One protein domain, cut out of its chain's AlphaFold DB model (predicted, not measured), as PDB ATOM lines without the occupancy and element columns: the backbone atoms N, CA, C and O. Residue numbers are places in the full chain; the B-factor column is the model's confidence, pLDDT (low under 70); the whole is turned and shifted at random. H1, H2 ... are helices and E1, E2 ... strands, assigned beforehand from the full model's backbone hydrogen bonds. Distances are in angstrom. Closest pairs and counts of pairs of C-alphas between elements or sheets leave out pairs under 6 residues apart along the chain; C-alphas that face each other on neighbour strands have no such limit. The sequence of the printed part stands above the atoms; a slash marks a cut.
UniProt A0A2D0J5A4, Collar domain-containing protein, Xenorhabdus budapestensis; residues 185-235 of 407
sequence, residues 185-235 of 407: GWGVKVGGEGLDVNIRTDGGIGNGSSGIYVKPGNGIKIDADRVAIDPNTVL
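This is residues 185 to 235 of the 407 residues of the protein "Collar domain-containing protein" of Xenorhabdus budapestensis (UniProt A0A2D0J5A4). Three small strand hairpins, E1 with E2, E3 with E4 and E5 with E6, stand one after another in a row along the long axis of a loose rod, with the short helix H1 at the far end, after the last hairpin. Contacts from one hairpin to the next are few, and each hairpin is its own two-stranded antiparallel sheet. The printed part has 51 residues with six named strands and one named helix, in the order E1, E2, E3, E4, E5, E6, H1, and its class is mostly strand. The whole is loose, with a radius of gyration of the C-alphas of 13.9 A and spans of 44 by 20 by 13 A.

E1, residues 188 to 190, and E2, residues 195 to 197, form a hairpin, antiparallel at 139 degrees between their directions. N 189 and O 196 are within hydrogen-bond range at 2.8 A, as are N 196 and O 189 at 2.8 A. E3, residues 205 to 208, is only just apart from E2, with their closest C-alphas 8.1 A from each other. E3 and E4, residues 211 to 214, form the second hairpin, antiparallel at 146 degrees. N 206 and O 213 are within hydrogen-bond range at 2.8 A, and N 213 and O 206 at 2.9 A. E5, residues 220 to 223, has one pair of C-alphas within 8 A of E4, the closest being those of Val 214 and Ile 222, 7.9 A apart. E5 and E6, residues 226 to 229, form the third hairpin, antiparallel at 139 degrees. N 221 and O 228 are within hydrogen-bond range at 2.8 A, and N 228 and O 221 at 2.9 A. The closest C-alphas of E4 and E6 are those of Val 214 and Val 227, 8.0 A apart. H1, residues 231 to 234, and E5 are near each other, with 5 pairs of C-alphas within 10 A. H1 is too short for any pair of O i and N i+4 inside it, and its one pair of O i and N i+3 is not within range. E1 and H1 are apart.

E1 begins at C-alpha 188, at (296.355, 294.007, 402.781), and is 7.1 A long from first to last C-alpha; E2 is 6.9 A long. E3 and E4 are each 10.4 A long, and C-alpha 205, where E3 begins, is at (289.859, 305.066, 397.904). E5 is 9.4 A long and E6 9.9 A. H1, 5.1 A long, ends at C-alpha 234, at (274.860, 317.670, 390.276).

The two C-alphas farthest apart are those of Glu 193 and Leu 235, 45.6 A. The printed part has no cut. No link is long; the link from E2 to E3, with 7 residues, is short, and the other links are tight. The mean pLDDT of the printed part is 90.8, and no printed residue is under 70.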
ATOM      1  N   GLY A 185     295.509 288.634 403.150       86.19
ATOM      2  CA  GLY A 185     294.435 288.536 402.160       86.19
ATOM      3  C   GLY A 185     294.482 289.693 401.158       86.19
ATOM      4  O   GLY A 185     295.340 290.562 401.236       86.19
ATOM      5  N   TRP A 186     293.525 289.754 400.233       88.75
ATOM      6  CA  TRP A 186     293.570 290.711 399.114       88.75
ATOM      7  C   TRP A 186     293.516 292.194 399.507       88.75
ATOM      8  O   TRP A 186     293.969 293.033 398.733       88.75
ATOM      9  N   GLY A 187     292.969 292.522 400.682       91.19
ATOM     10  CA  GLY A 187     292.847 293.900 401.171       91.19
ATOM     11  C   GLY A 187     294.103 294.457 401.845       91.19
ATOM     12  O   GLY A 187     294.151 295.649 402.139       91.19
ATOM     13  N   VAL A 188     295.120 293.628 402.086       93.44
ATOM     14  CA  VAL A 188     296.355 294.007 402.781       93.44
ATOM     15  C   VAL A 188     297.546 293.560 401.941       93.44
ATOM     16  O   VAL A 188     297.509 292.512 401.303       93.44
ATOM     17  N   LYS A 189     298.613 294.350 401.926       91.19
ATOM     18  CA  LYS A 189     299.884 294.013 401.285       91.19
ATOM     19  C   LYS A 189     301.036 294.225 402.262       91.19
ATOM     20  O   LYS A 189     300.908 294.975 403.225       91.19
ATOM     21  N   VAL A 190     302.167 293.579 402.003       89.38
ATOM     22  CA  VAL A 190     303.411 293.918 402.700       89.38
ATOM     23  C   VAL A 190     303.881 295.270 402.158       89.38
ATOM     24  O   VAL A 190     304.036 295.428 400.946       89.38
ATOM     25  N   GLY A 191     304.000 296.247 403.051       85.31
ATOM     26  CA  GLY A 191     304.519 297.588 402.797       85.31
ATOM     27  C   GLY A 191     306.005 297.692 403.131       85.31
ATOM     28  O   GLY A 191     306.679 296.678 403.289       85.31
ATOM     29  N   GLY A 192     306.518 298.920 403.252       80.44
ATOM     30  CA  GLY A 192     307.939 299.178 403.527       80.44
ATOM     31  C   GLY A 192     308.442 298.507 404.811       80.44
ATOM     32  O   GLY A 192     309.246 297.583 404.748       80.44
ATOM     33  N   GLU A 193     307.947 298.952 405.969       85.56
ATOM     34  CA  GLU A 193     308.322 298.405 407.288       85.56
ATOM     35  C   GLU A 193     307.189 297.597 407.956       85.56
ATOM     36  O   GLU A 193     307.344 297.110 409.074       85.56
ATOM     37  N   GLY A 194     306.033 297.446 407.299       87.75
ATOM     38  CA  GLY A 194     304.841 296.863 407.920       87.75
ATOM     39  C   GLY A 194     303.784 296.360 406.939       87.75
ATOM     40  O   GLY A 194     304.092 295.914 405.835       87.75
ATOM     41  N   LEU A 195     302.520 296.395 407.368       91.75
ATOM     42  CA  LEU A 195     301.364 296.025 406.552       91.75
ATOM     43  C   LEU A 195     300.661 297.282 406.035       91.75
ATOM     44  O   LEU A 195     300.241 298.125 406.825       91.75
ATOM     45  N   ASP A 196     300.471 297.354 404.723       90.88
ATOM     46  CA  ASP A 196     299.719 298.419 404.064       90.88
ATOM     47  C   ASP A 196     298.341 297.914 403.631       90.88
ATOM     48  O   ASP A 196     298.155 296.736 403.318       90.88
ATOM     49  N   VAL A 197     297.375 298.822 403.493       92.25
ATOM     50  CA  VAL A 197     296.124 298.510 402.788       92.25
ATOM     51  C   VAL A 197     296.411 298.417 401.289       92.25
ATOM     52  O   VAL A 197     297.020 299.308 400.688       92.25
ATOM     53  N   ASN A 198     295.964 297.333 400.663       92.62
ATOM     54  CA  ASN A 198     296.079 297.161 399.225       92.62
ATOM     55  C   ASN A 198     294.986 297.975 398.515       92.62
ATOM     56  O   ASN A 198     293.831 297.560 398.445       92.62
ATOM     57  N   ILE A 199     295.348 299.158 398.017       93.44
ATOM     58  CA  ILE A 199     294.421 300.083 397.363       93.44
ATOM     59  C   ILE A 199     294.662 300.115 395.859       93.44
ATOM     60  O   ILE A 199     295.790 300.261 395.388       93.44
ATOM     61  N   ARG A 200     293.567 300.040 395.101       91.12
ATOM     62  CA  ARG A 200     293.571 300.202 393.648       91.12
ATOM     63  C   ARG A 200     293.920 301.649 393.282       91.12
ATOM     64  O   ARG A 200     293.291 302.585 393.779       91.12
ATOM     65  N   THR A 201     294.899 301.854 392.405       87.81
ATOM     66  CA  THR A 201     295.382 303.198 392.037       87.81
ATOM     67  C   THR A 201     294.291 304.064 391.396       87.81
ATOM     68  O   THR A 201     294.208 305.255 391.701       87.81
ATOM     69  N   ASP A 202     293.395 303.450 390.623       89.06
ATOM     70  CA  ASP A 202     292.201 304.015 389.976       89.06
ATOM     71  C   ASP A 202     290.894 303.754 390.769       89.06
ATOM     72  O   ASP A 202     289.790 303.788 390.225       89.06
ATOM     73  N   GLY A 203     290.990 303.397 392.053       90.88
ATOM     74  CA  GLY A 203     289.834 303.210 392.934       90.88
ATOM     75  C   GLY A 203     289.293 304.520 393.516       90.88
ATOM     76  O   GLY A 203     289.960 305.550 393.494       90.88
ATOM     77  N   GLY A 204     288.101 304.455 394.117       93.56
ATOM     78  CA  GLY A 204     287.505 305.564 394.883       93.56
ATOM     79  C   GLY A 204     288.111 305.767 396.278       93.56
ATOM     80  O   GLY A 204     287.697 306.661 397.006       93.56
ATOM     81  N   ILE A 205     289.090 304.946 396.663       94.50
ATOM     82  CA  ILE A 205     289.859 305.066 397.904       94.50
ATOM     83  C   ILE A 205     291.330 305.265 397.517       94.50
ATOM     84  O   ILE A 205     291.804 304.717 396.521       94.50
ATOM     85  N   GLY A 206     292.041 306.096 398.270       92.62
ATOM     86  CA  GLY A 206     293.464 306.380 398.146       92.62
ATOM     87  C   GLY A 206     294.186 306.216 399.478       92.62
ATOM     88  O   GLY A 206     293.560 306.148 400.534       92.62
ATOM     89  N   ASN A 207     295.512 306.155 399.423       91.88
ATOM     90  CA  ASN A 207     296.388 306.248 400.583       91.88
ATOM     91  C   ASN A 207     297.422 307.353 400.362       91.88
ATOM     92  O   ASN A 207     297.924 307.534 399.254       91.88
ATOM     93  N   GLY A 208     297.715 308.110 401.413       87.81
ATOM     94  CA  GLY A 208     298.685 309.199 401.405       87.81
ATOM     95  C   GLY A 208     299.390 309.312 402.752       87.81
ATOM     96  O   GLY A 208     299.201 308.475 403.633       87.81
ATOM     97  N   SER A 209     300.184 310.367 402.933       88.38
ATOM     98  CA  SER A 209     300.952 310.603 404.168       88.38
ATOM     99  C   SER A 209     300.087 310.725 405.428       88.38
ATOM    100  O   SER A 209     300.571 310.466 406.523       88.38
ATOM    101  N   SER A 210     298.810 311.084 405.283       87.19
ATOM    102  CA  SER A 210     297.843 311.203 406.384       87.19
ATOM    103  C   SER A 210     296.925 309.981 406.533       87.19
ATOM    104  O   SER A 210     295.959 310.033 407.288       87.19
ATOM    105  N   GLY A 211     297.203 308.884 405.820       89.31
ATOM    106  CA  GLY A 211     296.431 307.642 405.883       89.31
ATOM    107  C   GLY A 211     295.502 307.422 404.687       89.31
ATOM    108  O   GLY A 211     295.804 307.815 403.557       89.31
ATOM    109  N   ILE A 212     294.395 306.720 404.932       93.56
ATOM    110  CA  ILE A 212     293.415 306.316 403.917       93.56
ATOM    111  C   ILE A 212     292.407 307.444 403.700       93.56
ATOM    112  O   ILE A 212     291.865 307.982 404.660       93.56
ATOM    113  N   TYR A 213     292.121 307.772 402.444       92.00
ATOM    114  CA  TYR A 213     291.181 308.830 402.081       92.00
ATOM    115  C   TYR A 213     290.283 308.415 400.915       92.00
ATOM    116  O   TYR A 213     290.588 307.488 400.167       92.00
ATOM    117  N   VAL A 214     289.158 309.107 400.740       93.81
ATOM    118  CA  VAL A 214     288.270 308.921 399.585       93.81
ATOM    119  C   VAL A 214     288.758 309.794 398.431       93.81
ATOM    120  O   VAL A 214     289.065 310.966 398.623       93.81
ATOM    121  N   LYS A 215     288.810 309.231 397.223       92.75
ATOM    122  CA  LYS A 215     289.045 309.950 395.967       92.75
ATOM    123  C   LYS A 215     287.681 310.312 395.368       92.75
ATOM    124  O   LYS A 215     287.072 309.453 394.726       92.75
ATOM    125  N   PRO A 216     287.154 311.525 395.618       93.12
ATOM    126  CA  PRO A 216     285.847 311.903 395.103       93.12
ATOM    127  C   PRO A 216     285.847 311.920 393.569       93.12
ATOM    128  O   PRO A 216     286.782 312.411 392.939       93.12
ATOM    129  N   GLY A 217     284.788 311.364 392.980       91.50
ATOM    130  CA  GLY A 217     284.491 311.495 391.554       91.50
ATOM    131  C   GLY A 217     283.629 312.724 391.260       91.50
ATOM    132  O   GLY A 217     283.316 313.514 392.149       91.50
ATOM    133  N   ASN A 218     283.195 312.863 390.007       91.38
ATOM    134  CA  ASN A 218     282.341 313.976 389.596       91.38
ATOM    135  C   ASN A 218     281.012 313.985 390.378       91.38
ATOM    136  O   ASN A 218     280.328 312.965 390.448       91.38
ATOM    137  N   GLY A 219     280.645 315.133 390.951       93.06
ATOM    138  CA  GLY A 219     279.420 315.292 391.744       93.06
ATOM    139  C   GLY A 219     279.538 314.897 393.218       93.06
ATOM    140  O   GLY A 219     278.580 315.075 393.970       93.06
ATOM    141  N   ILE A 220     280.700 314.408 393.654       95.50
ATOM    142  CA  ILE A 220     281.026 314.174 395.063       95.50
ATOM    143  C   ILE A 220     282.192 315.090 395.423       95.50
ATOM    144  O   ILE A 220     283.101 315.298 394.627       95.50
ATOM    145  N   LYS A 221     282.188 315.625 396.639       93.69
ATOM    146  CA  LYS A 221     283.310 316.373 397.204       93.69
ATOM    147  C   LYS A 221     283.597 315.903 398.625       93.69
ATOM    148  O   LYS A 221     282.751 315.288 399.275       93.69
ATOM    149  N   ILE A 222     284.792 316.222 399.101       92.62
ATOM    150  CA  ILE A 222     285.125 316.137 400.520       92.62
ATOM    151  C   ILE A 222     284.927 317.536 401.104       92.62
ATOM    152  O   ILE A 222     285.565 318.487 400.656       92.62
ATOM    153  N   ASP A 223     283.980 317.667 402.028       91.31
ATOM    154  CA  ASP A 223     283.642 318.921 402.702       91.31
ATOM    155  C   ASP A 223     284.082 318.817 404.165       91.31
ATOM    156  O   ASP A 223     283.454 318.114 404.965       91.31
ATOM    157  N   ALA A 224     285.221 319.443 404.477       88.25
ATOM    158  CA  ALA A 224     286.016 319.163 405.673       88.25
ATOM    159  C   ALA A 224     286.329 317.657 405.801       88.25
ATOM    160  O   ALA A 224     287.074 317.126 404.984       88.25
ATOM    161  N   ASP A 225     285.718 316.964 406.764       87.88
ATOM    162  CA  ASP A 225     285.951 315.538 407.040       87.88
ATOM    163  C   ASP A 225     284.770 314.643 406.617       87.88
ATOM    164  O   ASP A 225     284.585 313.539 407.133       87.88
ATOM    165  N   ARG A 226     283.905 315.124 405.713       92.06
ATOM    166  CA  ARG A 226     282.698 314.401 405.280       92.06
ATOM    167  C   ARG A 226     282.644 314.244 403.768       92.06
ATOM    168  O   ARG A 226     282.989 315.152 403.018       92.06
ATOM    169  N   VAL A 227     282.132 313.100 403.321       94.69
ATOM    170  CA  VAL A 227     281.751 312.893 401.920       94.69
ATOM    171  C   VAL A 227     280.405 313.575 401.690       94.69
ATOM    172  O   VAL A 227     279.428 313.264 402.371       94.69
ATOM    173  N   ALA A 228     280.354 314.509 400.744       94.19
ATOM    174  CA  ALA A 228     279.163 315.283 400.421       94.19
ATOM    175  C   ALA A 228     278.904 315.298 398.911       94.19
ATOM    176  O   ALA A 228     279.807 315.080 398.103       94.19
ATOM    177  N   ILE A 229     277.663 315.590 398.528       93.31
ATOM    178  CA  ILE A 229     277.324 315.895 397.136       93.31
ATOM    179  C   ILE A 229     277.913 317.269 396.796       93.31
ATOM    180  O   ILE A 229     277.863 318.185 397.618       93.31
ATOM    181  N   ASP A 230     278.452 317.420 395.589       92.12
ATOM    182  CA  ASP A 230     278.721 318.733 395.008       92.12
ATOM    183  C   ASP A 230     277.443 319.247 394.322       92.12
ATOM    184  O   ASP A 230     277.126 318.828 393.200       92.12
ATOM    185  N   PRO A 231     276.671 320.140 394.972       87.81
ATOM    186  CA  PRO A 231     275.413 320.606 394.415       87.81
ATOM    187  C   PRO A 231     275.613 321.421 393.137       87.81
ATOM    188  O   PRO A 231     274.688 321.481 392.344       87.81
ATOM    189  N   ASN A 232     276.778 322.027 392.895       85.88
ATOM    190  CA  ASN A 232     276.987 322.837 391.692       85.88
ATOM    191  C   ASN A 232     277.232 321.967 390.454       85.88
ATOM    192  O   ASN A 232     276.886 322.360 389.342       85.88
ATOM    193  N   THR A 233     277.805 320.779 390.648       90.12
ATOM    194  CA  THR A 233     277.992 319.791 389.583       90.12
ATOM    195  C   THR A 233     276.724 318.985 389.327       90.12
ATOM    196  O   THR A 233     276.372 318.745 388.175       90.12
ATOM    197  N   VAL A 234     276.041 318.546 390.391       93.12
ATOM    198  CA  VAL A 234     274.860 317.670 390.276       93.12
ATOM    199  C   VAL A 234     273.590 318.460 389.950       93.12
ATOM    200  O   VAL A 234     272.704 317.949 389.269       93.12
ATOM    201  N   LEU A 235     273.507 319.715 390.396       92.75
ATOM    202  CA  LEU A 235     272.391 320.625 390.141       92.75
ATOM    203  C   LEU A 235     272.941 321.865 389.418       92.75
ATOM    204  O   LEU A 235     273.225 322.879 390.061       92.75
TER     205      LEU A 235